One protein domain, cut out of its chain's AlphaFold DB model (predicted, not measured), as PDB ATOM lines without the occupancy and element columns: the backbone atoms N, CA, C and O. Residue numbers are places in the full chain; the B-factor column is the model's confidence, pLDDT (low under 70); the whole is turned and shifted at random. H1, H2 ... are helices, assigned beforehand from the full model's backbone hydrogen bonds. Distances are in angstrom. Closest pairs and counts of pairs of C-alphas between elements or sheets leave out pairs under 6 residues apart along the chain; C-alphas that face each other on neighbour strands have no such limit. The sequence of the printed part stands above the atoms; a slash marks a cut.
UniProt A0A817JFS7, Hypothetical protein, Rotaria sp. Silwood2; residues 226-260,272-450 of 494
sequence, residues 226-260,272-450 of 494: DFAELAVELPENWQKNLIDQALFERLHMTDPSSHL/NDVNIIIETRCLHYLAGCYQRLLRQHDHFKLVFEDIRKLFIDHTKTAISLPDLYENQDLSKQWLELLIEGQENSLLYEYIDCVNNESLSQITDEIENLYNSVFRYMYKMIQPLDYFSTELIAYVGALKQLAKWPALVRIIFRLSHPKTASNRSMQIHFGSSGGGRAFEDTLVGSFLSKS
ATOM      1  N   ASP A 226     214.110 306.263 326.008       41.72
ATOM      2  CA  ASP A 226     215.090 305.589 326.849       41.72
ATOM      3  C   ASP A 226     214.987 304.087 326.540       41.72
ATOM      4  O   ASP A 226     213.961 303.450 326.768       41.72
ATOM      5  N   PHE A 227     216.026 303.480 325.968       44.66
ATOM      6  CA  PHE A 227     216.031 302.037 325.708       44.66
ATOM      7  C   PHE A 227     215.914 301.223 327.011       44.66
ATOM      8  O   PHE A 227     215.523 300.053 326.972       44.66
ATOM      9  N   ALA A 228     216.178 301.842 328.172       39.25
ATOM     10  CA  ALA A 228     215.811 301.283 329.466       39.25
ATOM     11  C   ALA A 228     214.287 301.317 329.719       39.25
ATOM     12  O   ALA A 228     213.781 300.394 330.350       39.25
ATOM     13  N   GLU A 229     213.532 302.294 329.201       42.25
ATOM     14  CA  GLU A 229     212.061 302.377 329.313       42.25
ATOM     15  C   GLU A 229     211.341 301.286 328.522       42.25
ATOM     16  O   GLU A 229     210.358 300.743 329.014       42.25
ATOM     17  N   LEU A 230     211.873 300.838 327.384       47.59
ATOM     18  CA  LEU A 230     211.298 299.703 326.647       47.59
ATOM     19  C   LEU A 230     211.328 298.381 327.434       47.59
ATOM     20  O   LEU A 230     210.510 297.491 327.202       47.59
ATOM     21  N   ALA A 231     212.238 298.275 328.404       43.28
ATOM     22  CA  ALA A 231     212.254 297.199 329.384       43.28
ATOM     23  C   ALA A 231     211.517 297.569 330.687       43.28
ATOM     24  O   ALA A 231     211.106 296.670 331.415       43.28
ATOM     25  N   VAL A 232     211.365 298.855 331.028       44.94
ATOM     26  CA  VAL A 232     210.926 299.316 332.359       44.94
ATOM     27  C   VAL A 232     209.461 299.747 332.419       44.94
ATOM     28  O   VAL A 232     208.788 299.295 333.340       44.94
ATOM     29  N   GLU A 233     208.961 300.557 331.487       48.81
ATOM     30  CA  GLU A 233     207.571 301.035 331.424       48.81
ATOM     31  C   GLU A 233     207.220 301.369 329.968       48.81
ATOM     32  O   GLU A 233     207.856 302.215 329.343       48.81
ATOM     33  N   LEU A 234     206.191 300.725 329.414       51.88
ATOM     34  CA  LEU A 234     205.683 301.119 328.102       51.88
ATOM     35  C   LEU A 234     204.924 302.449 328.218       51.88
ATOM     36  O   LEU A 234     204.130 302.594 329.150       51.88
ATOM     37  N   PRO A 235     205.105 303.401 327.282       52.19
ATOM     38  CA  PRO A 235     204.330 304.637 327.280       52.19
ATOM     39  C   PRO A 235     202.827 304.336 327.249       52.19
ATOM     40  O   PRO A 235     202.403 303.418 326.547       52.19
ATOM     41  N   GLU A 236     202.006 305.156 327.918       51.66
ATOM     42  CA  GLU A 236     200.531 305.047 327.877       51.66
ATOM     43  C   GLU A 236     199.976 305.041 326.434       51.66
ATOM     44  O   GLU A 236     198.917 304.478 326.170       51.66
ATOM     45  N   ASN A 237     200.739 305.595 325.482       57.12
ATOM     46  CA  ASN A 237     200.459 305.609 324.046       57.12
ATOM     47  C   ASN A 237     201.330 304.595 323.274       57.12
ATOM     48  O   ASN A 237     202.045 304.974 322.343       57.12
ATOM     49  N   TRP A 238     201.307 303.319 323.670       62.00
ATOM     50  CA  TRP A 238     202.013 302.232 322.980       62.00
ATOM     51  C   TRP A 238     201.680 302.216 321.479       62.00
ATOM     52  O   TRP A 238     200.534 302.013 321.079       62.00
ATOM     53  N   GLN A 239     202.693 302.417 320.634       65.12
ATOM     54  CA  GLN A 239     202.582 302.245 319.188       65.12
ATOM     55  C   GLN A 239     203.559 301.166 318.751       65.12
ATOM     56  O   GLN A 239     204.774 301.369 318.788       65.12
ATOM     57  N   LYS A 240     203.013 300.034 318.293       67.00
ATOM     58  CA  LYS A 240     203.779 298.871 317.829       67.00
ATOM     59  C   LYS A 240     204.940 299.261 316.910       67.00
ATOM     60  O   LYS A 240     206.061 298.844 317.153       67.00
ATOM     61  N   ASN A 241     204.685 300.123 315.924       68.19
ATOM     62  CA  ASN A 241     205.676 300.527 314.923       68.19
ATOM     63  C   ASN A 241     206.872 301.287 315.522       68.19
ATOM     64  O   ASN A 241     207.994 301.115 315.060       68.19
ATOM     65  N   LEU A 242     206.648 302.116 316.550       65.88
ATOM     66  CA  LEU A 242     207.726 302.885 317.185       65.88
ATOM     67  C   LEU A 242     208.648 301.979 318.000       65.88
ATOM     68  O   LEU A 242     209.865 302.132 317.978       65.88
ATOM     69  N   ILE A 243     208.056 301.023 318.707       70.25
ATOM     70  CA  ILE A 243     208.783 300.073 319.544       70.25
ATOM     71  C   ILE A 243     209.525 299.047 318.693       70.25
ATOM     72  O   ILE A 243     210.656 298.698 319.011       70.25
ATOM     73  N   ASP A 244     208.907 298.602 317.606       72.75
ATOM     74  CA  ASP A 244     209.515 297.721 316.615       72.75
ATOM     75  C   ASP A 244     210.790 298.343 316.026       72.75
ATOM     76  O   ASP A 244     211.856 297.725 316.047       72.75
ATOM     77  N   GLN A 245     210.713 299.614 315.613       69.31
ATOM     78  CA  GLN A 245     211.865 300.358 315.106       69.31
ATOM     79  C   GLN A 245     212.942 300.571 316.181       69.31
ATOM     80  O   GLN A 245     214.118 300.318 315.927       69.31
ATOM     81  N   ALA A 246     212.559 300.993 317.388       69.94
ATOM     82  CA  ALA A 246     213.508 301.193 318.481       69.94
ATOM     83  C   ALA A 246     214.216 299.881 318.862       69.94
ATOM     84  O   ALA A 246     215.428 299.855 319.067       69.94
ATOM     85  N   LEU A 247     213.482 298.768 318.918       79.12
ATOM     86  CA  LEU A 247     214.063 297.457 319.176       79.12
ATOM     87  C   LEU A 247     215.053 297.074 318.071       79.12
ATOM     88  O   LEU A 247     216.166 296.662 318.388       79.12
ATOM     89  N   PHE A 248     214.695 297.276 316.800       77.94
ATOM     90  CA  PHE A 248     215.595 297.022 315.676       77.94
ATOM     91  C   PHE A 248     216.896 297.829 315.798       77.94
ATOM     92  O   PHE A 248     217.981 297.247 315.764       77.94
ATOM     93  N   GLU A 249     216.801 299.144 316.011       74.44
ATOM     94  CA  GLU A 249     217.965 300.020 316.207       74.44
ATOM     95  C   GLU A 249     218.828 299.530 317.380       74.44
ATOM     96  O   GLU A 249     220.045 299.388 317.243       74.44
ATOM     97  N   ARG A 250     218.196 299.160 318.501       80.62
ATOM     98  CA  ARG A 250     218.881 298.646 319.692       80.62
ATOM     99  C   ARG A 250     219.648 297.351 319.437       80.62
ATOM    100  O   ARG A 250     220.716 297.175 320.026       80.62
ATOM    101  N   LEU A 251     219.145 296.439 318.607       83.31
ATOM    102  CA  LEU A 251     219.851 295.187 318.307       83.31
ATOM    103  C   LEU A 251     221.099 295.393 317.433       83.31
ATOM    104  O   LEU A 251     221.997 294.553 317.471       83.31
ATOM    105  N   HIS A 252     221.171 296.502 316.691       78.56
ATOM    106  CA  HIS A 252     222.307 296.856 315.830       78.56
ATOM    107  C   HIS A 252     223.304 297.807 316.517       78.56
ATOM    108  O   HIS A 252     224.341 298.149 315.947       78.56
ATOM    109  N   MET A 253     223.029 298.225 317.757       73.69
ATOM    110  CA  MET A 253     223.944 299.048 318.544       73.69
ATOM    111  C   MET A 253     225.158 298.248 319.020       73.69
ATOM    112  O   MET A 253     225.034 297.270 319.756       73.69
ATOM    113  N   THR A 254     226.350 298.730 318.672       70.38
ATOM    114  CA  THR A 254     227.630 298.147 319.102       70.38
ATOM    115  C   THR A 254     227.997 298.509 320.541       70.38
ATOM    116  O   THR A 254     228.634 297.706 321.224       70.38
ATOM    117  N   ASP A 255     227.560 299.675 321.028       68.88
ATOM    118  CA  ASP A 255     227.755 300.112 322.416       68.88
ATOM    119  C   ASP A 255     226.463 300.674 323.045       68.88
ATOM    120  O   ASP A 255     226.308 301.890 323.201       68.88
ATOM    121  N   PRO A 256     225.537 299.799 323.476       66.50
ATOM    122  CA  PRO A 256     224.320 300.207 324.174       66.50
ATOM    123  C   PRO A 256     224.582 300.943 325.495       66.50
ATOM    124  O   PRO A 256     223.715 301.663 325.987       66.50
ATOM    125  N   SER A 257     225.766 300.767 326.091       63.28
ATOM    126  CA  SER A 257     226.099 301.358 327.389       63.28
ATOM    127  C   SER A 257     226.319 302.871 327.312       63.28
ATOM    128  O   SER A 257     226.045 303.577 328.285       63.28
ATOM    129  N   SER A 258     226.739 303.371 326.147       55.09
ATOM    130  CA  SER A 258     226.937 304.799 325.875       55.09
ATOM    131  C   SER A 258     225.633 305.601 325.762       55.09
ATOM    132  O   SER A 258     225.644 306.817 325.943       55.09
ATOM    133  N   HIS A 259     224.506 304.922 325.526       51.41
ATOM    134  CA  HIS A 259     223.188 305.532 325.319       51.41
ATOM    135  C   HIS A 259     222.260 305.430 326.544       51.41
ATOM    136  O   HIS A 259     221.085 305.779 326.469       51.41
ATOM    137  N   LEU A 260     222.776 304.967 327.689       54.88
ATOM    138  CA  LEU A 260     222.024 304.853 328.941       54.88
ATOM    139  C   LEU A 260     221.786 306.223 329.599       54.88
ATOM    140  O   LEU A 260     222.651 306.747 330.307       54.88
ATOM    141  N   ASN A 272     218.631 295.954 338.925       49.47
ATOM    142  CA  ASN A 272     218.641 294.495 338.779       49.47
ATOM    143  C   ASN A 272     218.793 294.041 337.318       49.47
ATOM    144  O   ASN A 272     219.265 292.932 337.082       49.47
ATOM    145  N   ASP A 273     218.476 294.909 336.350       58.38
ATOM    146  CA  ASP A 273     218.402 294.550 334.927       58.38
ATOM    147  C   ASP A 273     219.444 295.258 334.049       58.38
ATOM    148  O   ASP A 273     219.429 295.094 332.831       58.38
ATOM    149  N   VAL A 274     220.393 296.002 334.639       62.44
ATOM    150  CA  VAL A 274     221.467 296.703 333.899       62.44
ATOM    151  C   VAL A 274     222.191 295.771 332.929       62.44
ATOM    152  O   VAL A 274     222.494 296.177 331.814       62.44
ATOM    153  N   ASN A 275     222.424 294.516 333.330       66.12
ATOM    154  CA  ASN A 275     223.098 293.518 332.497       66.12
ATOM    155  C   ASN A 275     222.328 293.202 331.208       66.12
ATOM    156  O   ASN A 275     222.960 292.992 330.183       66.12
ATOM    157  N   ILE A 276     220.989 293.189 331.255       69.25
ATOM    158  CA  ILE A 276     220.153 293.003 330.062       69.25
ATOM    159  C   ILE A 276     220.224 294.275 329.218       69.25
ATOM    160  O   ILE A 276     220.445 294.203 328.018       69.25
ATOM    161  N   ILE A 277     220.126 295.452 329.842       67.31
ATOM    162  CA  ILE A 277     220.091 296.726 329.110       67.31
ATOM    163  C   ILE A 277     221.395 296.983 328.335       67.31
ATOM    164  O   ILE A 277     221.339 297.542 327.243       67.31
ATOM    165  N   ILE A 278     222.550 296.539 328.841       72.19
ATOM    166  CA  ILE A 278     223.851 296.675 328.158       72.19
ATOM    167  C   ILE A 278     224.243 295.463 327.303       72.19
ATOM    168  O   ILE A 278     225.340 295.451 326.751       72.19
ATOM    169  N   GLU A 279     223.398 294.433 327.208       83.00
ATOM    170  CA  GLU A 279     223.725 293.216 326.460       83.00
ATOM    171  C   GLU A 279     223.880 293.532 324.965       83.00
ATOM    172  O   GLU A 279     222.975 294.071 324.322       83.00
ATOM    173  N   THR A 280     225.049 293.213 324.414       85.31
ATOM    174  CA  THR A 280     225.404 293.475 323.012       85.31
ATOM    175  C   THR A 280     225.060 292.298 322.105       85.31
ATOM    176  O   THR A 280     225.006 292.451 320.886       85.31
ATOM    177  N   ARG A 281     224.853 291.107 322.679       90.88
ATOM    178  CA  ARG A 281     224.446 289.903 321.952       90.88
ATOM    179  C   ARG A 281     222.943 289.943 321.713       90.88
ATOM    180  O   ARG A 281     222.160 289.834 322.657       90.88
ATOM    181  N   CYS A 282     222.537 290.086 320.456       91.81
ATOM    182  CA  CYS A 282     221.146 290.360 320.094       91.81
ATOM    183  C   CYS A 282     220.160 289.289 320.599       91.81
ATOM    184  O   CYS A 282     219.132 289.641 321.181       91.81
ATOM    185  N   LEU A 283     220.485 287.995 320.480       94.50
ATOM    186  CA  LEU A 283     219.587 286.924 320.939       94.50
ATOM    187  C   LEU A 283     219.492 286.881 322.471       94.50
ATOM    188  O   LEU A 283     218.423 286.632 323.018       94.50
ATOM    189  N   HIS A 284     220.590 287.174 323.174       93.06
ATOM    190  CA  HIS A 284     220.593 287.235 324.640       93.06
ATOM    191  C   HIS A 284     219.825 288.447 325.163       93.06
ATOM    192  O   HIS A 284     219.120 288.340 326.165       93.06
ATOM    193  N   TYR A 285     219.925 289.582 324.469       90.31
ATOM    194  CA  TYR A 285     219.141 290.770 324.777       90.31
ATOM    195  C   TYR A 285     217.640 290.480 324.648       90.31
ATOM    196  O   TYR A 285     216.887 290.705 325.595       90.31
ATOM    197  N   LEU A 286     217.214 289.906 323.515       92.38
ATOM    198  CA  LEU A 286     215.815 289.529 323.275       92.38
ATOM    199  C   LEU A 286     215.307 288.518 324.308       92.38
ATOM    200  O   LEU A 286     214.230 288.715 324.872       92.38
ATOM    201  N   ALA A 287     216.099 287.488 324.613       92.38
ATOM    202  CA  ALA A 287     215.772 286.508 325.643       92.38
ATOM    203  C   ALA A 287     215.615 287.157 327.029       92.38
ATOM    204  O   ALA A 287     214.641 286.890 327.733       92.38
ATOM    205  N   GLY A 288     216.525 288.058 327.410       88.12
ATOM    206  CA  GLY A 288     216.453 288.786 328.678       88.12
ATOM    207  C   GLY A 288     215.214 289.680 328.776       88.12
ATOM    208  O   GLY A 288     214.514 289.659 329.794       88.12
ATOM    209  N   CYS A 289     214.897 290.413 327.705       85.31
ATOM    210  CA  CYS A 289     213.683 291.223 327.600       85.31
ATOM    211  C   CYS A 289     212.416 290.365 327.727       85.31
ATOM    212  O   CYS A 289     211.505 290.710 328.483       85.31
ATOM    213  N   TYR A 290     212.389 289.204 327.072       89.38
ATOM    214  CA  TYR A 290     211.280 288.259 327.161       89.38
ATOM    215  C   TYR A 290     211.101 287.698 328.577       89.38
ATOM    216  O   TYR A 290     210.004 287.733 329.132       89.38
ATOM    217  N   GLN A 291     212.175 287.230 329.216       87.00
ATOM    218  CA  GLN A 291     212.112 286.713 330.586       87.00
ATOM    219  C   GLN A 291     211.621 287.767 331.578       87.00
ATOM    220  O   GLN A 291     210.920 287.450 332.541       87.00
ATOM    221  N   ARG A 292     211.991 289.029 331.358       79.69
ATOM    222  CA  ARG A 292     211.500 290.141 332.164       79.69
ATOM    223  C   ARG A 292     210.009 290.385 331.948       79.69
ATOM    224  O   ARG A 292     209.296 290.536 332.939       79.69
ATOM    225  N   LEU A 293     209.546 290.367 330.698       82.69
ATOM    226  CA  LEU A 293     208.124 290.461 330.366       82.69
ATOM    227  C   LEU A 293     207.321 289.378 331.107       82.69
ATOM    228  O   LEU A 293     206.323 289.700 331.745       82.69
ATOM    229  N   LEU A 294     207.808 288.129 331.122       84.94
ATOM    230  CA  LEU A 294     207.175 287.033 331.872       84.94
ATOM    231  C   LEU A 294     207.106 287.310 333.384       84.94
ATOM    232  O   LEU A 294     206.074 287.082 334.013       84.94
ATOM    233  N   ARG A 295     208.181 287.841 333.983       84.00
ATOM    234  CA  ARG A 295     208.222 288.179 335.424       84.00
ATOM    235  C   ARG A 295     207.278 289.321 335.805       84.00
ATOM    236  O   ARG A 295     206.918 289.434 336.972       84.00
ATOM    237  N   GLN A 296     206.921 290.177 334.850       77.56
ATOM    238  CA  GLN A 296     206.098 291.373 335.052       77.56
ATOM    239  C   GLN A 296     204.743 291.267 334.336       77.56
ATOM    240  O   GLN A 296     204.145 292.286 333.995       77.56
ATOM    241  N   HIS A 297     204.238 290.043 334.136       78.00
ATOM    242  CA  HIS A 297     202.999 289.769 333.402       78.00
ATOM    243  C   HIS A 297     201.821 290.662 333.836       78.00
ATOM    244  O   HIS A 297     201.142 291.244 332.992       78.00
ATOM    245  N   ASP A 298     201.605 290.837 335.144       75.75
ATOM    246  CA  ASP A 298     200.489 291.643 335.660       75.75
ATOM    247  C   ASP A 298     200.580 293.125 335.280       75.75
ATOM    248  O   ASP A 298     199.553 293.769 335.072       75.75
ATOM    249  N   HIS A 299     201.797 293.659 335.139       68.31
ATOM    250  CA  HIS A 299     202.020 295.048 334.737       68.31
ATOM    251  C   HIS A 299     201.714 295.270 333.249       68.31
ATOM    252  O   HIS A 299     201.219 296.329 332.871       68.31
ATOM    253  N   PHE A 300     201.944 294.256 332.410       68.06
ATOM    254  CA  PHE A 300     201.794 294.349 330.954       68.06
ATOM    255  C   PHE A 300     200.557 293.637 330.405       68.06
ATOM    256  O   PHE A 300     200.414 293.519 329.194       68.06
ATOM    257  N   LYS A 301     199.637 293.184 331.260       77.06
ATOM    258  CA  LYS A 301     198.542 292.263 330.915       77.06
ATOM    259  C   LYS A 301     197.758 292.598 329.633       77.06
ATOM    260  O   LYS A 301     197.365 291.685 328.918       77.06
ATOM    261  N   LEU A 302     197.517 293.881 329.344       77.69
ATOM    262  CA  LEU A 302     196.746 294.319 328.167       77.69
ATOM    263  C   LEU A 302     197.520 294.241 326.841       77.69
ATOM    264  O   LEU A 302     196.901 294.091 325.796       77.69
ATOM    265  N   VAL A 303     198.847 294.346 326.887       76.50
ATOM    266  CA  VAL A 303     199.753 294.399 325.719       76.50
ATOM    267  C   VAL A 303     200.749 293.234 325.702       76.50
ATOM    268  O   VAL A 303     201.609 293.148 324.830       76.50
ATOM    269  N   PHE A 304     200.638 292.326 326.674       82.75
ATOM    270  CA  PHE A 304     201.592 291.255 326.935       82.75
ATOM    271  C   PHE A 304     201.828 290.393 325.698       82.75
ATOM    272  O   PHE A 304     202.972 290.221 325.290       82.75
ATOM    273  N   GLU A 305     200.759 289.910 325.061       86.25
ATOM    274  CA  GLU A 305     200.867 289.055 323.877       86.25
ATOM    275  C   GLU A 305     201.492 289.775 322.679       86.25
ATOM    276  O   GLU A 305     202.291 289.179 321.957       86.25
ATOM    277  N   ASP A 306     201.205 291.065 322.498       82.62
ATOM    278  CA  ASP A 306     201.769 291.845 321.396       82.62
ATOM    279  C   ASP A 306     203.283 292.037 321.549       82.62
ATOM    280  O   ASP A 306     204.031 291.888 320.581       82.62
ATOM    281  N   ILE A 307     203.757 292.318 322.768       81.69
ATOM    282  CA  ILE A 307     205.192 292.471 323.069       81.69
ATOM    283  C   ILE A 307     205.892 291.111 323.045       81.69
ATOM    284  O   ILE A 307     206.995 290.980 322.510       81.69
ATOM    285  N   ARG A 308     205.242 290.080 323.600       88.06
ATOM    286  CA  ARG A 308     205.738 288.700 323.586       88.06
ATOM    287  C   ARG A 308     205.993 288.264 322.149       88.06
ATOM    288  O   ARG A 308     207.078 287.768 321.839       88.06
ATOM    289  N   LYS A 309     205.022 288.515 321.265       89.56
ATOM    290  CA  LYS A 309     205.133 288.247 319.833       89.56
ATOM    291  C   LYS A 309     206.221 289.085 319.166       89.56
ATOM    292  O   LYS A 309     206.985 288.536 318.381       89.56
ATOM    293  N   LEU A 310     206.346 290.365 319.511       89.06
ATOM    294  CA  LEU A 310     207.394 291.232 318.972       89.06
ATOM    295  C   LEU A 310     208.803 290.660 319.206       89.06
ATOM    296  O   LEU A 310     209.591 290.572 318.267       89.06
ATOM    297  N   PHE A 311     209.122 290.222 320.428       90.62
ATOM    298  CA  PHE A 311     210.438 289.637 320.713       90.62
ATOM    299  C   PHE A 311     210.676 288.337 319.940       90.62
ATOM    300  O   PHE A 311     211.783 288.110 319.445       90.62
ATOM    301  N   ILE A 312     209.646 287.499 319.796       92.81
ATOM    302  CA  ILE A 312     209.726 286.274 318.993       92.81
ATOM    303  C   ILE A 312     209.967 286.616 317.515       92.81
ATOM    304  O   ILE A 312     210.863 286.040 316.902       92.81
ATOM    305  N   ASP A 313     209.239 287.585 316.956       90.31
ATOM    306  CA  ASP A 313     209.356 288.001 315.554       90.31
ATOM    307  C   ASP A 313     210.740 288.620 315.251       90.31
ATOM    308  O   ASP A 313     211.340 288.314 314.216       90.31
ATOM    309  N   HIS A 314     211.316 289.404 316.171       91.50
ATOM    310  CA  HIS A 314     212.701 289.903 316.052       91.50
ATOM    311  C   HIS A 314     213.733 288.780 316.114       91.50
ATOM    312  O   HIS A 314     214.693 288.772 315.345       91.50
ATOM    313  N   THR A 315     213.512 287.792 316.983       94.75
ATOM    314  CA  THR A 315     214.384 286.611 317.077       94.75
ATOM    315  C   THR A 315     214.353 285.817 315.776       94.75
ATOM    316  O   THR A 315     215.406 285.469 315.246       94.75
ATOM    317  N   LYS A 316     213.152 285.590 315.227       92.25
ATOM    318  CA  LYS A 316     212.933 284.952 313.921       92.25
ATOM    319  C   LYS A 316     213.639 285.713 312.811       92.25
ATOM    320  O   LYS A 316     214.352 285.114 312.020       92.25
ATOM    321  N   THR A 317     213.498 287.033 312.797       88.81
ATOM    322  CA  THR A 317     214.175 287.894 311.823       88.81
ATOM    323  C   THR A 317     215.690 287.744 311.919       88.81
ATOM    324  O   THR A 317     216.335 287.559 310.894       88.81
ATOM    325  N   ALA A 318     216.258 287.734 313.129       90.75
ATOM    326  CA  ALA A 318     217.692 287.537 313.321       90.75
ATOM    327  C   ALA A 318     218.181 286.182 312.799       90.75
ATOM    328  O   ALA A 318     219.181 286.126 312.087       90.75
ATOM    329  N   ILE A 319     217.470 285.091 313.096       89.69
ATOM    330  CA  ILE A 319     217.889 283.755 312.648       89.69
ATOM    331  C   ILE A 319     217.608 283.480 311.164       89.69
ATOM    332  O   ILE A 319     218.319 282.679 310.560       89.69
ATOM    333  N   SER A 320     216.593 284.120 310.580       85.31
ATOM    334  CA  SER A 320     216.261 283.997 309.157       85.31
ATOM    335  C   SER A 320     217.105 284.917 308.279       85.31
ATOM    336  O   SER A 320     217.337 284.584 307.125       85.31
ATOM    337  N   LEU A 321     217.569 286.058 308.798       83.50
ATOM    338  CA  LEU A 321     218.364 287.049 308.066       83.50
ATOM    339  C   LEU A 321     219.679 287.347 308.811       83.50
ATOM    340  O   LEU A 321     219.877 288.467 309.289       83.50
ATOM    341  N   PRO A 322     220.591 286.361 308.922       81.31
ATOM    342  CA  PRO A 322     221.833 286.515 309.676       81.31
ATOM    343  C   PRO A 322     222.729 287.640 309.139       81.31
ATOM    344  O   PRO A 322     223.440 288.264 309.922       81.31
ATOM    345  N   ASP A 323     222.650 287.944 307.840       77.31
ATOM    346  CA  ASP A 323     223.437 289.000 307.191       77.31
ATOM    347  C   ASP A 323     223.108 290.409 307.711       77.31
ATOM    348  O   ASP A 323     223.946 291.295 307.625       77.31
ATOM    349  N   LEU A 324     221.922 290.634 308.293       76.50
ATOM    350  CA  LEU A 324     221.593 291.922 308.923       76.50
ATOM    351  C   LEU A 324     222.362 292.142 310.235       76.50
ATOM    352  O   LEU A 324     222.578 293.276 310.651       76.50
ATOM    353  N   TYR A 325     222.802 291.060 310.874       83.69
ATOM    354  CA  TYR A 325     223.447 291.073 312.183       83.69
ATOM    355  C   TYR A 325     224.949 290.809 312.040       83.69
ATOM    356  O   TYR A 325     225.521 289.941 312.709       83.69
ATOM    357  N   GLU A 326     225.599 291.566 311.152       67.31
ATOM    358  CA  GLU A 326     227.041 291.483 310.924       67.31
ATOM    359  C   GLU A 326     227.808 291.636 312.250       67.31
ATOM    360  O   GLU A 326     227.490 292.477 313.093       67.31
ATOM    361  N   ASN A 327     228.846 290.818 312.449       78.12
ATOM    362  CA  ASN A 327     229.632 290.708 313.690       78.12
ATOM    363  C   ASN A 327     228.950 289.981 314.871       78.12
ATOM    364  O   ASN A 327     229.537 289.910 315.953       78.12
ATOM    365  N   GLN A 328     227.767 289.388 314.686       85.31
ATOM    366  CA  GLN A 328     227.119 288.542 315.697       85.31
ATOM    367  C   GLN A 328     227.254 287.052 315.340       85.31
ATOM    368  O   GLN A 328     226.875 286.613 314.259       85.31
ATOM    369  N   ASP A 329     227.739 286.230 316.276       91.88
ATOM    370  CA  ASP A 329     227.703 284.766 316.132       91.88
ATOM    371  C   ASP A 329     226.360 284.218 316.639       91.88
ATOM    372  O   ASP A 329     226.236 283.769 317.782       91.88
ATOM    373  N   LEU A 330     225.334 284.297 315.789       93.44
ATOM    374  CA  LEU A 330     223.968 283.886 316.139       93.44
ATOM    375  C   LEU A 330     223.872 282.397 316.487       93.44
ATOM    376  O   LEU A 330     223.123 282.017 317.383       93.44
ATOM    377  N   SER A 331     224.662 281.548 315.824       93.12
ATOM    378  CA  SER A 331     224.666 280.102 316.082       93.12
ATOM    379  C   SER A 331     225.227 279.788 317.466       93.12
ATOM    380  O   SER A 331     224.645 279.001 318.215       93.12
ATOM    381  N   LYS A 332     226.340 280.427 317.838       94.38
ATOM    382  CA  LYS A 332     226.897 280.302 319.186       94.38
ATOM    383  C   LYS A 332     225.945 280.871 320.231       94.38
ATOM    384  O   LYS A 332     225.709 280.207 321.235       94.38
ATOM    385  N   GLN A 333     225.374 282.050 319.984       95.94
ATOM    386  CA  GLN A 333     224.436 282.661 320.922       95.94
ATOM    387  C   GLN A 333     223.219 281.772 321.172       95.94
ATOM    388  O   GLN A 333     222.828 281.573 322.316       95.94
ATOM    389  N   TRP A 334     222.650 281.200 320.112       96.38
ATOM    390  CA  TRP A 334     221.514 280.294 320.229       96.38
ATOM    391  C   TRP A 334     221.859 279.034 321.032       96.38
ATOM    392  O   TRP A 334     221.084 278.613 321.888       96.38
ATOM    393  N   LEU A 335     223.050 278.461 320.820       96.00
ATOM    394  CA  LEU A 335     223.527 277.319 321.606       96.00
ATOM    395  C   LEU A 335     223.731 277.659 323.087       96.00
ATOM    396  O   LEU A 335     223.398 276.845 323.945       96.00
ATOM    397  N   GLU A 336     224.262 278.842 323.392       95.00
ATOM    398  CA  GLU A 336     224.403 279.328 324.770       95.00
ATOM    399  C   GLU A 336     223.033 279.420 325.457       95.00
ATOM    400  O   GLU A 336     222.877 278.890 326.555       95.00
ATOM    401  N   LEU A 337     222.019 279.975 324.780       96.25
ATOM    402  CA  LEU A 337     220.651 280.032 325.307       96.25
ATOM    403  C   LEU A 337     220.051 278.637 325.532       96.25
ATOM    404  O   LEU A 337     219.426 278.409 326.564       96.25
ATOM    405  N   LEU A 338     220.267 277.685 324.617       95.19
ATOM    406  CA  LEU A 338     219.830 276.289 324.784       95.19
ATOM    407  C   LEU A 338     220.476 275.619 326.001       95.19
ATOM    408  O   LEU A 338     219.834 274.835 326.695       95.19
ATOM    409  N   ILE A 339     221.743 275.924 326.283       93.12
ATOM    410  CA  ILE A 339     222.433 275.405 327.467       93.12
ATOM    411  C   ILE A 339     221.880 276.054 328.739       93.12
ATOM    412  O   ILE A 339     221.479 275.342 329.657       93.12
ATOM    413  N   GLU A 340     221.793 277.384 328.780       91.38
ATOM    414  CA  GLU A 340     221.265 278.120 329.938       91.38
ATOM    415  C   GLU A 340     219.780 277.798 330.208       91.38
ATOM    416  O   GLU A 340     219.334 277.776 331.357       91.38
ATOM    417  N   GLY A 341     219.009 277.493 329.160       91.00
ATOM    418  CA  GLY A 341     217.592 277.142 329.236       91.00
ATOM    419  C   GLY A 341     217.308 275.782 329.876       91.00
ATOM    420  O   GLY A 341     216.163 275.515 330.228       91.00
ATOM    421  N   GLN A 342     218.317 274.927 330.072       87.56
ATOM    422  CA  GLN A 342     218.134 273.642 330.762       87.56
ATOM    423  C   GLN A 342     217.804 273.823 332.246       87.56
ATOM    424  O   GLN A 342     217.045 273.035 332.806       87.56
ATOM    425  N   GLU A 343     218.345 274.871 332.870       86.56
ATOM    426  CA  GLU A 343     218.150 275.180 334.292       86.56
ATOM    427  C   GLU A 343     217.167 276.343 334.515       86.56
ATOM    428  O   GLU A 343     216.753 276.607 335.643       86.56
ATOM    429  N   ASN A 344     216.768 277.046 333.449       89.56
ATOM    430  CA  ASN A 344     215.946 278.251 333.520       89.56
ATOM    431  C   ASN A 344     214.626 278.085 332.753       89.56
ATOM    432  O   ASN A 344     214.585 278.207 331.529       89.56
ATOM    433  N   SER A 345     213.527 277.874 333.485       92.19
ATOM    434  CA  SER A 345     212.195 277.630 332.911       92.19
ATOM    435  C   SER A 345     211.671 278.774 332.038       92.19
ATOM    436  O   SER A 345     211.083 278.515 330.993       92.19
ATOM    437  N   LEU A 346     211.921 280.030 332.421       92.06
ATOM    438  CA  LEU A 346     211.489 281.200 331.647       92.06
ATOM    439  C   LEU A 346     212.250 281.302 330.320       92.06
ATOM    440  O   LEU A 346     211.691 281.701 329.303       92.06
ATOM    441  N   LEU A 347     213.541 280.948 330.329       93.50
ATOM    442  CA  LEU A 347     214.336 280.903 329.103       93.50
ATOM    443  C   LEU A 347     213.918 279.727 328.215       93.50
ATOM    444  O   LEU A 347     213.836 279.872 326.998       93.50
ATOM    445  N   TYR A 348     213.619 278.578 328.823       93.88
ATOM    446  CA  TYR A 348     213.078 277.427 328.110       93.88
ATOM    447  C   TYR A 348     211.776 277.781 327.380       93.88
ATOM    448  O   TYR A 348     211.640 277.446 326.208       93.88
ATOM    449  N   GLU A 349     210.847 278.480 328.039       94.69
ATOM    450  CA  GLU A 349     209.580 278.925 327.439       94.69
ATOM    451  C   GLU A 349     209.803 279.829 326.219       94.69
ATOM    452  O   GLU A 349     209.177 279.635 325.176       94.69
ATOM    453  N   TYR A 350     210.746 280.770 326.315       95.56
ATOM    454  CA  TYR A 350     211.143 281.616 325.188       95.56
ATOM    455  C   TYR A 350     211.668 280.792 324.002       95.56
ATOM    456  O   TYR A 350     211.199 280.965 322.875       95.56
ATOM    457  N   ILE A 351     212.599 279.866 324.252       95.44
ATOM    458  CA  ILE A 351     213.165 278.979 323.221       95.44
ATOM    459  C   ILE A 351     212.066 278.127 322.582       95.44
ATOM    460  O   ILE A 351     212.041 277.966 321.362       95.44
ATOM    461  N   ASP A 352     211.153 277.599 323.398       94.88
ATOM    462  CA  ASP A 352     210.034 276.784 322.937       94.88
ATOM    463  C   ASP A 352     209.118 277.569 321.999       94.88
ATOM    464  O   ASP A 352     208.830 277.110 320.892       94.88
ATOM    465  N   CYS A 353     208.764 278.800 322.372       94.62
ATOM    466  CA  CYS A 353     207.973 279.691 321.527       94.62
ATOM    467  C   CYS A 353     208.666 279.994 320.193       94.62
ATOM    468  O   CYS A 353     208.054 279.842 319.133       94.62
ATOM    469  N   VAL A 354     209.943 280.388 320.226       95.06
ATOM    470  CA  VAL A 354     210.703 280.709 319.008       95.06
ATOM    471  C   VAL A 354     210.789 279.490 318.093       95.06
ATOM    472  O   VAL A 354     210.563 279.620 316.890       95.06
ATOM    473  N   ASN A 355     211.057 278.301 318.632       94.19
ATOM    474  CA  ASN A 355     211.164 277.080 317.837       94.19
ATOM    475  C   ASN A 355     209.833 276.627 317.257       94.19
ATOM    476  O   ASN A 355     209.783 276.281 316.079       94.19
ATOM    477  N   ASN A 356     208.758 276.663 318.041       92.12
ATOM    478  CA  ASN A 356     207.433 276.299 317.550       92.12
ATOM    479  C   ASN A 356     207.002 277.210 316.394       92.12
ATOM    480  O   ASN A 356     206.453 276.729 315.402       92.12
ATOM    481  N   GLU A 357     207.315 278.506 316.468       90.62
ATOM    482  CA  GLU A 357     207.034 279.432 315.373       90.62
ATOM    483  C   GLU A 357     207.963 279.241 314.167       90.62
ATOM    484  O   GLU A 357     207.489 279.173 313.032       90.62
ATOM    485  N   SER A 358     209.273 279.142 314.391       89.94
ATOM    486  CA  SER A 358     210.288 279.109 313.325       89.94
ATOM    487  C   SER A 358     210.314 277.780 312.570       89.94
ATOM    488  O   SER A 358     210.572 277.741 311.373       89.94
ATOM    489  N   LEU A 359     210.042 276.668 313.256       89.81
ATOM    490  CA  LEU A 359     210.139 275.324 312.678       89.81
ATOM    491  C   LEU A 359     208.835 274.847 312.034       89.81
ATOM    492  O   LEU A 359     208.833 273.800 311.386       89.81
ATOM    493  N   SER A 360     207.742 275.599 312.193       86.06
ATOM    494  CA  SER A 360     206.466 275.313 311.527       86.06
ATOM    495  C   SER A 360     206.598 275.327 309.997       86.06
ATOM    496  O   SER A 360     206.005 274.492 309.314       86.06
ATOM    497  N   GLN A 361     207.431 276.228 309.470       83.00
ATOM    498  CA  GLN A 361     207.820 276.327 308.065       83.00
ATOM    499  C   GLN A 361     209.334 276.519 307.998       83.00
ATOM    500  O   GLN A 361     209.826 277.641 307.910       83.00
ATOM    501  N   ILE A 362     210.078 275.416 308.098       85.88
ATOM    502  CA  ILE A 362     211.539 275.482 308.093       85.88
ATOM    503  C   ILE A 362     212.045 276.015 306.745       85.88
ATOM    504  O   ILE A 362     211.795 275.416 305.698       85.88
ATOM    505  N   THR A 363     212.727 277.158 306.780       87.44
ATOM    506  CA  THR A 363     213.420 277.736 305.624       87.44
ATOM    507  C   THR A 363     214.870 277.257 305.579       87.44
ATOM    508  O   THR A 363     215.394 276.745 306.578       87.44
ATOM    509  N   ASP A 364     215.540 277.436 304.439       85.31
ATOM    510  CA  ASP A 364     216.947 277.054 304.278       85.31
ATOM    511  C   ASP A 364     217.854 277.814 305.260       85.31
ATOM    512  O   ASP A 364     218.817 277.253 305.782       85.31
ATOM    513  N   GLU A 365     217.533 279.069 305.577       85.94
ATOM    514  CA  GLU A 365     218.285 279.903 306.520       85.94
ATOM    515  C   GLU A 365     218.190 279.361 307.948       85.94
ATOM    516  O   GLU A 365     219.210 279.201 308.624       85.94
ATOM    517  N   ILE A 366     216.983 278.983 308.386       88.31
ATOM    518  CA  ILE A 366     216.766 278.363 309.700       88.31
ATOM    519  C   ILE A 366     217.484 277.012 309.764       88.31
ATOM    520  O   ILE A 366     218.162 276.706 310.749       88.31
ATOM    521  N   GLU A 367     217.388 276.204 308.704       88.44
ATOM    522  CA  GLU A 367     218.122 274.944 308.630       88.44
ATOM    523  C   GLU A 367     219.644 275.181 308.703       88.44
ATOM    524  O   GLU A 367     220.345 274.470 309.432       88.44
ATOM    525  N   ASN A 368     220.165 276.208 308.024       87.44
ATOM    526  CA  ASN A 368     221.576 276.605 308.044       87.44
ATOM    527  C   ASN A 368     222.054 277.089 309.422       87.44
ATOM    528  O   ASN A 368     223.180 276.751 309.816       87.44
ATOM    529  N   LEU A 369     221.217 277.809 310.175       91.81
ATOM    530  CA  LEU A 369     221.498 278.164 311.567       91.81
ATOM    531  C   LEU A 369     221.695 276.897 312.401       91.81
ATOM    532  O   LEU A 369     222.747 276.717 313.013       91.81
ATOM    533  N   TYR A 370     220.722 275.985 312.399       92.44
ATOM    534  CA  TYR A 370     220.792 274.761 313.204       92.44
ATOM    535  C   TYR A 370     221.964 273.873 312.815       92.44
ATOM    536  O   TYR A 370     222.683 273.345 313.660       92.44
ATOM    537  N   ASN A 371     222.222 273.768 311.524       89.19
ATOM    538  CA  ASN A 371     223.408 273.131 310.989       89.19
ATOM    539  C   ASN A 371     224.711 273.737 311.535       89.19
ATOM    540  O   ASN A 371     225.649 273.008 311.872       89.19
ATOM    541  N   SER A 372     224.776 275.061 311.652       90.12
ATOM    542  CA  SER A 372     225.919 275.778 312.220       90.12
ATOM    543  C   SER A 372     226.027 275.579 313.736       90.12
ATOM    544  O   SER A 372     227.126 275.310 314.224       90.12
ATOM    545  N   VAL A 373     224.900 275.565 314.457       93.69
ATOM    546  CA  VAL A 373     224.811 275.183 315.880       93.69
ATOM    547  C   VAL A 373     225.375 273.777 316.098       93.69
ATOM    548  O   VAL A 373     226.276 273.581 316.915       93.69
ATOM    549  N   PHE A 374     224.919 272.791 315.321       92.12
ATOM    550  CA  PHE A 374     225.385 271.409 315.423       92.12
ATOM    551  C   PHE A 374     226.866 271.258 315.057       92.12
ATOM    552  O   PHE A 374     227.590 270.516 315.722       92.12
ATOM    553  N   ARG A 375     227.358 271.983 314.043       87.56
ATOM    554  CA  ARG A 375     228.794 272.024 313.709       87.56
ATOM    555  C   ARG A 375     229.630 272.580 314.849       87.56
ATOM    556  O   ARG A 375     230.695 272.036 315.140       87.56
ATOM    557  N   TYR A 376     229.178 273.678 315.444       90.12
ATOM    558  CA  TYR A 376     229.864 274.299 316.565       90.12
ATOM    559  C   TYR A 376     229.912 273.331 317.748       90.12
ATOM    560  O   TYR A 376     230.991 273.049 318.265       90.12
ATOM    561  N   MET A 377     228.772 272.727 318.092       90.56
ATOM    562  CA  MET A 377     228.677 271.712 319.137       90.56
ATOM    563  C   MET A 377     229.625 270.531 318.875       90.56
ATOM    564  O   MET A 377     230.428 270.201 319.743       90.56
ATOM    565  N   TYR A 378     229.631 269.964 317.663       89.12
ATOM    566  CA  TYR A 378     230.566 268.899 317.281       89.12
ATOM    567  C   TYR A 378     232.030 269.302 317.508       89.12
ATOM    568  O   TYR A 378     232.779 268.547 318.128       89.12
ATOM    569  N   LYS A 379     232.438 270.496 317.051       89.12
ATOM    570  CA  LYS A 379     233.807 271.010 317.238       89.12
ATOM    571  C   LYS A 379     234.166 271.141 318.718       89.12
ATOM    572  O   LYS A 379     235.272 270.766 319.100       89.12
ATOM    573  N   MET A 380     233.240 271.647 319.531       88.62
ATOM    574  CA  MET A 380     233.448 271.826 320.968       88.62
ATOM    575  C   MET A 380     233.525 270.498 321.714       88.62
ATOM    576  O   MET A 380     234.261 270.416 322.690       88.62
ATOM    577  N   ILE A 381     232.840 269.453 321.240       87.81
ATOM    578  CA  ILE A 381     232.854 268.118 321.852       87.81
ATOM    579  C   ILE A 381     234.159 267.375 321.595       87.81
ATOM    580  O   ILE A 381     234.605 266.633 322.468       87.81
ATOM    581  N   GLN A 382     234.803 267.555 320.437       84.38
ATOM    582  CA  GLN A 382     236.029 266.823 320.083       84.38
ATOM    583  C   GLN A 382     237.099 266.801 321.195       84.38
ATOM    584  O   GLN A 382     237.510 265.700 321.572       84.38
ATOM    585  N   PRO A 383     237.507 267.940 321.791       84.75
ATOM    586  CA  PRO A 383     238.523 267.958 322.842       84.75
ATOM    587  C   PRO A 383     238.020 267.530 324.231       84.75
ATOM    588  O   PRO A 383     238.830 267.476 325.155       84.75
ATOM    589  N   LEU A 384     236.719 267.279 324.413       82.69
ATOM    590  CA  LEU A 384     236.150 266.974 325.724       82.69
ATOM    591  C   LEU A 384     236.393 265.527 326.149       82.69
ATOM    592  O   LEU A 384     236.268 264.594 325.348       82.69
ATOM    593  N   ASP A 385     236.651 265.359 327.441       75.31
ATOM    594  CA  ASP A 385     236.705 264.062 328.105       75.31
ATOM    595  C   ASP A 385     235.298 263.587 328.502       75.31
ATOM    596  O   ASP A 385     234.363 264.381 328.653       75.31
ATOM    597  N   TYR A 386     235.167 262.275 328.726       75.00
ATOM    598  CA  TYR A 386     233.907 261.594 329.054       75.00
ATOM    599  C   TYR A 386     233.150 262.184 330.260       75.00
ATOM    600  O   TYR A 386     231.926 262.112 330.314       75.00
ATOM    601  N   PHE A 387     233.874 262.768 331.219       69.44
ATOM    602  CA  PHE A 387     233.340 263.286 332.486       69.44
ATOM    603  C   PHE A 387     233.179 264.809 332.524       69.44
ATOM    604  O   PHE A 387     232.933 265.370 333.588       69.44
ATOM    605  N   SER A 388     233.359 265.500 331.398       76.81
ATOM    606  CA  SER A 388     233.246 266.960 331.394       76.81
ATOM    607  C   SER A 388     231.798 267.414 331.605       76.81
ATOM    608  O   SER A 388     230.868 266.924 330.964       76.81
ATOM    609  N   THR A 389     231.616 268.398 332.484       78.31
ATOM    610  CA  THR A 389     230.334 269.086 332.695       78.31
ATOM    611  C   THR A 389     229.819 269.723 331.408       78.31
ATOM    612  O   THR A 389     228.621 269.719 331.137       78.31
ATOM    613  N   GLU A 390     230.732 270.204 330.566       84.00
ATOM    614  CA  GLU A 390     230.437 270.745 329.247       84.00
ATOM    615  C   GLU A 390     229.807 269.691 328.326       84.00
ATOM    616  O   GLU A 390     228.852 269.998 327.616       84.00
ATOM    617  N   LEU A 391     230.278 268.435 328.360       84.75
ATOM    618  CA  LEU A 391     229.674 267.357 327.574       84.75
ATOM    619  C   LEU A 391     228.228 267.107 328.011       84.75
ATOM    620  O   LEU A 391     227.361 267.002 327.148       84.75
ATOM    621  N   ILE A 392     227.958 267.079 329.322       82.44
ATOM    622  CA  ILE A 392     226.599 266.921 329.869       82.44
ATOM    623  C   ILE A 392     225.689 268.052 329.369       82.44
ATOM    624  O   ILE A 392     224.593 267.785 328.878       82.44
ATOM    625  N   ALA A 393     226.168 269.299 329.409       87.44
ATOM    626  CA  ALA A 393     225.423 270.454 328.912       87.44
ATOM    627  C   ALA A 393     225.097 270.343 327.410       87.44
ATOM    628  O   ALA A 393     223.965 270.614 327.001       87.44
ATOM    629  N   TYR A 394     226.046 269.895 326.578       90.88
ATOM    630  CA  TYR A 394     225.799 269.671 325.148       90.88
ATOM    631  C   TYR A 394     224.833 268.507 324.885       90.88
ATOM    632  O   TYR A 394     224.012 268.593 323.971       90.88
ATOM    633  N   VAL A 395     224.883 267.442 325.693       87.81
ATOM    634  CA  VAL A 395     223.907 266.345 325.623       87.81
ATOM    635  C   VAL A 395     222.510 266.853 325.977       87.81
ATOM    636  O   VAL A 395     221.554 266.566 325.257       87.81
ATOM    637  N   GLY A 396     222.382 267.652 327.038       88.00
ATOM    638  CA  GLY A 396     221.115 268.269 327.422       88.00
ATOM    639  C   GLY A 396     220.547 269.183 326.332       88.00
ATOM    640  O   GLY A 396     219.352 269.113 326.037       88.00
ATOM    641  N   ALA A 397     221.402 269.956 325.655       91.50
ATOM    642  CA  ALA A 397     220.995 270.821 324.550       91.50
ATOM    643  C   ALA A 397     220.528 269.989 323.345       91.50
ATOM    644  O   ALA A 397     219.481 270.268 322.764       91.50
ATOM    645  N   LEU A 398     221.250 268.916 323.001       90.94
ATOM    646  CA  LEU A 398     220.845 267.994 321.939       90.94
ATOM    647  C   LEU A 398     219.504 267.311 322.261       90.94
ATOM    648  O   LEU A 398     218.640 267.230 321.386       90.94
ATOM    649  N   LYS A 399     219.299 266.876 323.512       88.00
ATOM    650  CA  LYS A 399     218.029 266.308 323.989       88.00
ATOM    651  C   LYS A 399     216.888 267.315 323.869       88.00
ATOM    652  O   LYS A 399     215.799 266.957 323.425       88.00
ATOM    653  N   GLN A 400     217.121 268.568 324.251       89.56
ATOM    654  CA  GLN A 400     216.134 269.631 324.094       89.56
ATOM    655  C   GLN A 400     215.766 269.810 322.617       89.56
ATOM    656  O   GLN A 400     214.586 269.773 322.285       89.56
ATOM    657  N   LEU A 401     216.758 269.920 321.729       91.44
ATOM    658  CA  LEU A 401     216.543 270.072 320.285       91.44
ATOM    659  C   LEU A 401     215.808 268.880 319.658       91.44
ATOM    660  O   LEU A 401     215.027 269.060 318.724       91.44
ATOM    661  N   ALA A 402     215.996 267.674 320.196       90.88
ATOM    662  CA  ALA A 402     215.292 266.475 319.754       90.88
ATOM    663  C   ALA A 402     213.780 266.487 320.058       90.88
ATOM    664  O   ALA A 402     213.055 265.637 319.542       90.88
ATOM    665  N   LYS A 403     213.271 267.451 320.840       90.19
ATOM    666  CA  LYS A 403     211.827 267.616 321.067       90.19
ATOM    667  C   LYS A 403     211.081 268.113 319.826       90.19
ATOM    668  O   LYS A 403     209.886 267.855 319.704       90.19
ATOM    669  N   TRP A 404     211.763 268.785 318.892       91.81
ATOM    670  CA  TRP A 404     211.141 269.297 317.668       91.81
ATOM    671  C   TRP A 404     211.356 268.344 316.483       91.81
ATOM    672  O   TRP A 404     212.499 268.147 316.056       91.81
ATOM    673  N   PRO A 405     210.285 267.801 315.867       90.00
ATOM    674  CA  PRO A 405     210.404 266.815 314.787       90.00
ATOM    675  C   PRO A 405     211.230 267.279 313.578       90.00
ATOM    676  O   PRO A 405     211.919 266.471 312.953       90.00
ATOM    677  N   ALA A 406     211.188 268.575 313.244       88.75
ATOM    678  CA  ALA A 406     211.982 269.147 312.157       88.75
ATOM    679  C   ALA A 406     213.493 269.030 312.432       88.75
ATOM    680  O   ALA A 406     214.258 268.624 311.558       88.75
ATOM    681  N   LEU A 407     213.915 269.296 313.672       91.38
ATOM    682  CA  LEU A 407     215.319 269.226 314.077       91.38
ATOM    683  C   LEU A 407     215.808 267.792 314.215       91.38
ATOM    684  O   LEU A 407     216.953 267.514 313.873       91.38
ATOM    685  N   VAL A 408     214.941 266.865 314.627       89.25
ATOM    686  CA  VAL A 408     215.259 265.429 314.650       89.25
ATOM    687  C   VAL A 408     215.725 264.958 313.270       89.25
ATOM    688  O   VAL A 408     216.724 264.249 313.172       89.25
ATOM    689  N   ARG A 409     215.085 265.414 312.184       86.94
ATOM    690  CA  ARG A 409     215.518 265.086 310.811       86.94
ATOM    691  C   ARG A 409     216.924 265.604 310.502       86.94
ATOM    692  O   ARG A 409     217.700 264.890 309.866       86.94
ATOM    693  N   ILE A 410     217.256 266.814 310.957       87.50
ATOM    694  CA  ILE A 410     218.599 267.394 310.810       87.50
ATOM    695  C   ILE A 410     219.603 266.577 311.631       87.50
ATOM    696  O   ILE A 410     220.610 266.130 311.091       87.50
ATOM    697  N   ILE A 411     219.305 266.293 312.902       88.50
ATOM    698  CA  ILE A 411     220.160 265.495 313.793       88.50
ATOM    699  C   ILE A 411     220.438 264.117 313.184       88.50
ATOM    700  O   ILE A 411     221.600 263.717 313.092       88.50
ATOM    701  N   PHE A 412     219.408 263.408 312.712       85.88
ATOM    702  CA  PHE A 412     219.576 262.111 312.055       85.88
ATOM    703  C   PHE A 412     220.486 262.224 310.840       85.88
ATOM    704  O   PHE A 412     221.434 261.454 310.716       85.88
ATOM    705  N   ARG A 413     220.258 263.206 309.969       84.75
ATOM    706  CA  ARG A 413     221.097 263.444 308.789       84.75
ATOM    707  C   ARG A 413     222.565 263.686 309.163       84.75
ATOM    708  O   ARG A 413     223.448 263.117 308.533       84.75
ATOM    709  N   LEU A 414     222.830 264.453 310.222       83.06
ATOM    710  CA  LEU A 414     224.184 264.715 310.736       83.06
ATOM    711  C   LEU A 414     224.788 263.540 311.531       83.06
ATOM    712  O   LEU A 414     225.961 263.595 311.899       83.06
ATOM    713  N   SER A 415     224.005 262.490 311.793       82.31
ATOM    714  CA  SER A 415     224.422 261.256 312.476       82.31
ATOM    715  C   SER A 415     224.779 260.121 311.513       82.31
ATOM    716  O   SER A 415     225.214 259.059 311.952       82.31
ATOM    717  N   HIS A 416     224.601 260.326 310.204       78.69
ATOM    718  CA  HIS A 416     224.984 259.354 309.184       78.69
ATOM    719  C   HIS A 416     226.325 259.746 308.545       78.69
ATOM    720  O   HIS A 416     226.482 260.883 308.088       78.69
ATOM    721  N   PRO A 417     227.302 258.825 308.478       69.25
ATOM    722  CA  PRO A 417     228.571 259.079 307.818       69.25
ATOM    723  C   PRO A 417     228.408 259.210 306.305       69.25
ATOM    724  O   PRO A 417     227.547 258.587 305.683       69.25
ATOM    725  N   LYS A 418     229.273 260.019 305.694       67.38
ATOM    726  CA  LYS A 418     229.222 260.315 304.260       67.38
ATOM    727  C   LYS A 418     229.557 259.081 303.416       67.38
ATOM    728  O   LYS A 418     230.598 258.461 303.610       67.38
ATOM    729  N   THR A 419     228.751 258.805 302.394       54.59
ATOM    730  CA  THR A 419     229.151 257.968 301.251       54.59
ATOM    731  C   THR A 419     229.670 258.852 300.113       54.59
ATOM    732  O   THR A 419     229.271 260.007 299.962       54.59
ATOM    733  N   ALA A 420     230.604 258.335 299.311       49.31
ATOM    734  CA  ALA A 420     231.356 259.111 298.319       49.31
ATOM    735  C   ALA A 420     230.510 259.771 297.200       49.31
ATOM    736  O   ALA A 420     231.052 260.591 296.460       49.31
ATOM    737  N   SER A 421     229.213 259.458 297.076       46.75
ATOM    738  CA  SER A 421     228.350 259.864 295.957       46.75
ATOM    739  C   SER A 421     227.585 261.188 296.129       46.75
ATOM    740  O   SER A 421     227.163 261.741 295.121       46.75
ATOM    741  N   ASN A 422     227.440 261.750 297.337       45.41
ATOM    742  CA  ASN A 422     226.613 262.952 297.576       45.41
ATOM    743  C   ASN A 422     227.423 264.115 298.188       45.41
ATOM    744  O   ASN A 422     227.277 264.451 299.363       45.41
ATOM    745  N   ARG A 423     228.318 264.729 297.397       48.69
ATOM    746  CA  ARG A 423     229.213 265.820 297.854       48.69
ATOM    747  C   ARG A 423     228.604 267.227 297.850       48.69
ATOM    748  O   ARG A 423     229.163 268.099 298.501       48.69
ATOM    749  N   SER A 424     227.507 267.467 297.140       38.53
ATOM    750  CA  SER A 424     227.049 268.827 296.808       38.53
ATOM    751  C   SER A 424     226.029 269.438 297.771       38.53
ATOM    752  O   SER A 424     225.692 270.604 297.607       38.53
ATOM    753  N   MET A 425     225.540 268.708 298.780       41.59
ATOM    754  CA  MET A 425     224.432 269.210 299.600       41.59
ATOM    755  C   MET A 425     224.437 268.671 301.034       41.59
ATOM    756  O   MET A 425     223.399 268.216 301.495       41.59
ATOM    757  N   GLN A 426     225.586 268.635 301.737       48.62
ATOM    758  CA  GLN A 426     225.613 268.395 303.195       48.62
ATOM    759  C   GLN A 426     226.988 268.530 303.880       48.62
ATOM    760  O   GLN A 426     228.060 268.245 303.344       48.62
ATOM    761  N   ILE A 427     226.910 268.917 305.149       50.75
ATOM    762  CA  ILE A 427     227.959 269.319 306.097       50.75
ATOM    763  C   ILE A 427     229.088 268.302 306.280       50.75
ATOM    764  O   ILE A 427     228.833 267.122 306.463       50.75
ATOM    765  N   HIS A 428     230.344 268.758 306.243       53.97
ATOM    766  CA  HIS A 428     231.546 267.938 306.430       53.97
ATOM    767  C   HIS A 428     231.865 267.662 307.905       53.97
ATOM    768  O   HIS A 428     232.276 268.568 308.622       53.97
ATOM    769  N   PHE A 429     231.745 266.397 308.308       54.84
ATOM    770  CA  PHE A 429     232.410 265.811 309.475       54.84
ATOM    771  C   PHE A 429     233.378 264.713 308.974       54.84
ATOM    772  O   PHE A 429     233.296 264.358 307.796       54.84
ATOM    773  N   GLY A 430     234.351 264.281 309.782       52.91
ATOM    774  CA  GLY A 430     235.565 263.539 309.376       52.91
ATOM    775  C   GLY A 430     235.402 262.359 308.392       52.91
ATOM    776  O   GLY A 430     234.336 261.778 308.225       52.91
ATOM    777  N   SER A 431     236.497 262.030 307.694       51.06
ATOM    778  CA  SER A 431     236.557 261.025 306.621       51.06
ATOM    779  C   SER A 431     237.227 259.736 307.102       51.06
ATOM    780  O   SER A 431     238.452 259.611 307.044       51.06
ATOM    781  N   SER A 432     236.432 258.739 307.467       50.53
ATOM    782  CA  SER A 432     236.876 257.347 307.531       50.53
ATOM    783  C   SER A 432     235.819 256.449 306.872       50.53
ATOM    784  O   SER A 432     234.645 256.796 306.833       50.53
ATOM    785  N   GLY A 433     236.224 255.353 306.224       56.00
ATOM    786  CA  GLY A 433     235.304 254.393 305.597       56.00
ATOM    787  C   GLY A 433     234.910 253.274 306.568       56.00
ATOM    788  O   GLY A 433     235.730 252.849 307.379       56.00
ATOM    789  N   GLY A 434     233.675 252.766 306.475       66.50
ATOM    790  CA  GLY A 434     233.161 251.673 307.319       66.50
ATOM    791  C   GLY A 434     232.522 252.139 308.638       66.50
ATOM    792  O   GLY A 434     232.237 253.317 308.809       66.50
ATOM    793  N   GLY A 435     232.282 251.222 309.586       66.69
ATOM    794  CA  GLY A 435     231.579 251.520 310.850       66.69
ATOM    795  C   GLY A 435     232.223 252.616 311.714       66.69
ATOM    796  O   GLY A 435     231.511 253.342 312.399       66.69
ATOM    797  N   ARG A 436     233.547 252.812 311.619       70.44
ATOM    798  CA  ARG A 436     234.265 253.902 312.311       70.44
ATOM    799  C   ARG A 436     233.861 255.296 311.841       70.44
ATOM    800  O   ARG A 436     233.947 256.237 312.613       70.44
ATOM    801  N   ALA A 437     233.344 255.421 310.623       75.19
ATOM    802  CA  ALA A 437     232.847 256.686 310.101       75.19
ATOM    803  C   ALA A 437     231.719 257.269 310.967       75.19
ATOM    804  O   ALA A 437     231.552 258.483 311.030       75.19
ATOM    805  N   PHE A 438     230.946 256.404 311.639       80.19
ATOM    806  CA  PHE A 438     229.896 256.839 312.550       80.19
ATOM    807  C   PHE A 438     230.465 257.573 313.764       80.19
ATOM    808  O   PHE A 438     229.804 258.494 314.223       80.19
ATOM    809  N   GLU A 439     231.670 257.242 314.246       78.38
ATOM    810  CA  GLU A 439     232.322 257.930 315.378       78.38
ATOM    811  C   GLU A 439     232.562 259.415 315.071       78.38
ATOM    812  O   GLU A 439     232.416 260.266 315.947       78.38
ATOM    813  N   ASP A 440     232.829 259.728 313.802       78.75
ATOM    814  CA  ASP A 440     233.099 261.080 313.318       78.75
ATOM    815  C   ASP A 440     231.822 261.899 313.037       78.75
ATOM    816  O   ASP A 440     231.919 263.009 312.521       78.75
ATOM    817  N   THR A 441     230.627 261.402 313.369       85.50
ATOM    818  CA  THR A 441     229.346 262.117 313.178       85.50
ATOM    819  C   THR A 441     228.949 262.947 314.401       85.50
ATOM    820  O   THR A 441     229.577 262.844 315.454       85.50
ATOM    821  N   LEU A 442     227.886 263.762 314.310       85.56
ATOM    822  CA  LEU A 442     227.416 264.552 315.455       85.56
ATOM    823  C   LEU A 442     227.109 263.661 316.665       85.56
ATOM    824  O   LEU A 442     227.750 263.798 317.703       85.56
ATOM    825  N   VAL A 443     226.159 262.732 316.530       86.50
ATOM    826  CA  VAL A 443     225.777 261.824 317.623       86.50
ATOM    827  C   VAL A 443     226.907 260.851 317.948       86.50
ATOM    828  O   VAL A 443     227.188 260.602 319.119       86.50
ATOM    829  N   GLY A 444     227.623 260.360 316.936       84.56
ATOM    830  CA  GLY A 444     228.775 259.496 317.160       84.56
ATOM    831  C   GLY A 444     229.884 260.143 317.979       84.56
ATOM    832  O   GLY A 444     230.502 259.457 318.784       84.56
ATOM    833  N   SER A 445     230.081 261.459 317.876       84.56
ATOM    834  CA  SER A 445     231.071 262.177 318.688       84.56
ATOM    835  C   SER A 445     230.739 262.184 320.181       84.56
ATOM    836  O   SER A 445     231.654 262.234 321.001       84.56
ATOM    837  N   PHE A 446     229.455 262.085 320.543       83.81
ATOM    838  CA  PHE A 446     229.024 261.881 321.926       83.81
ATOM    839  C   PHE A 446     229.197 260.419 322.346       83.81
ATOM    840  O   PHE A 446     229.739 260.141 323.415       83.81
ATOM    841  N   LEU A 447     228.757 259.481 321.501       82.75
ATOM    842  CA  LEU A 447     228.746 258.048 321.821       82.75
ATOM    843  C   LEU A 447     230.142 257.406 321.814       82.75
ATOM    844  O   LEU A 447     230.358 256.409 322.499       82.75
ATOM    845  N   SER A 448     231.088 257.971 321.065       81.38
ATOM    846  CA  SER A 448     232.483 257.513 320.985       81.38
ATOM    847  C   SER A 448     233.340 257.979 322.162       81.38
ATOM    848  O   SER A 448     234.479 257.525 322.313       81.38
ATOM    849  N   LYS A 449     232.818 258.856 323.034       82.00
ATOM    850  CA  LYS A 449     233.532 259.250 324.249       82.00
ATOM    851  C   LYS A 449     233.733 258.029 325.137       82.00
ATOM    852  O   LYS A 449     232.793 257.319 325.481       82.00
ATOM    853  N   SER A 450     234.981 257.822 325.535       75.00
ATOM    854  CA  SER A 450     235.403 256.682 326.338       75.00
ATOM    855  C   SER A 450     236.180 257.152 327.558       75.00
ATOM    856  O   SER A 450     236.903 258.146 327.521       75.00
TER     857      SER A 450
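What this domain is: This is residues 226 to 260 and 272 to 450 of the 494 residues of the protein "Hypothetical protein" of Rotaria sp. Silwood2 (UniProt A0A817JFS7). This is an elongated body of mostly crossed helices, in which H5, H7 and H10 pack on one another towards one end, H9 sits in the middle, and H11, H12, H13 and H15 gather beyond it. The short H1, H3 and H4 lie at the H5 end, while H14 and the long unnamed stretch 415 to 434 lie at the other. The printed part has 214 residues with 15 named helices, H1 to H15 in order, and no named strand: all helix. It is compact, with a radius of gyration of the C-alphas of 19.3 A, and spans 66 by 36 by 32 A.

How they stand to each other: H1, residues 229 to 232, only just touches H5, residues 282 to 295, with 3 pairs of C-alphas within 8 A, the closest Ala 231 and Cys 289 at 6.4 A. H2, residues 240 to 251, is near H5 and H7, residues 304 to 320. H3, residues 256 to 259, touches no helix. H4, residues 274 to 277, touches H5 residues 284 to 289 alone, closest C-alphas Ile 276 and Gly 288, 5.8 A. H5 and H7 touch at a shallow tilt of 17 degrees, opposite ways, closest C-alphas Leu 286 and Phe 311, 6.0 A. H6, residues 297 to 300, and H8, residues 322 to 325, are near H7. H9, residues 330 to 340, and H10, residues 345 to 358, form a helical hairpin, closest C-alphas Leu 338 and Ile 351, 7.4 A. H10 touches H5 with residues 346 to 350 alone, closest C-alphas Gln 291 and Leu 346, 5.6 A. H11, residues 364 to 381, touches H9 at a steep tilt of 62 degrees with residues 369 to 376 alone, closest C-alphas Ser 331 and Val 373, 4.9 A. H12, residues 389 to 401, touches H9, about perpendicular at 77 degrees, closest C-alphas Leu 338 and Ala 397, 5.6 A. H13, residues 405 to 414, touches H15, residues 442 to 447, closest C-alphas Leu 414 and Leu 442, 5.7 A. H14, residues 435 to 438, is near H15. Every O i to N i+4 pair is within hydrogen-bond range in H2, H5, H7, H9, H10, H11 and H12; H13 has 5 of 6 and H15 1 of 2, and the other helices are too short for one.

Where its parts are: C-alpha 229 of H1 is at (212.061, 302.377, 329.313). H5 measures 20.2 A, H7 24.2 A and H11 25.3 A. C-alpha 447 of H15 is at (228.746, 258.048, 321.821).

The domain as a whole: The C-alphas of Glu 236 and Gly 434, 65.8 A, are farthest apart. Residues 261 to 271 are cut out, with 14.7 A between C-alphas 260 and 272. The link from H13 to H14 is long. Mean pLDDT of the printed part is 78.9; 54 residues are under 70, among them 226 to 242 and 417 to 435.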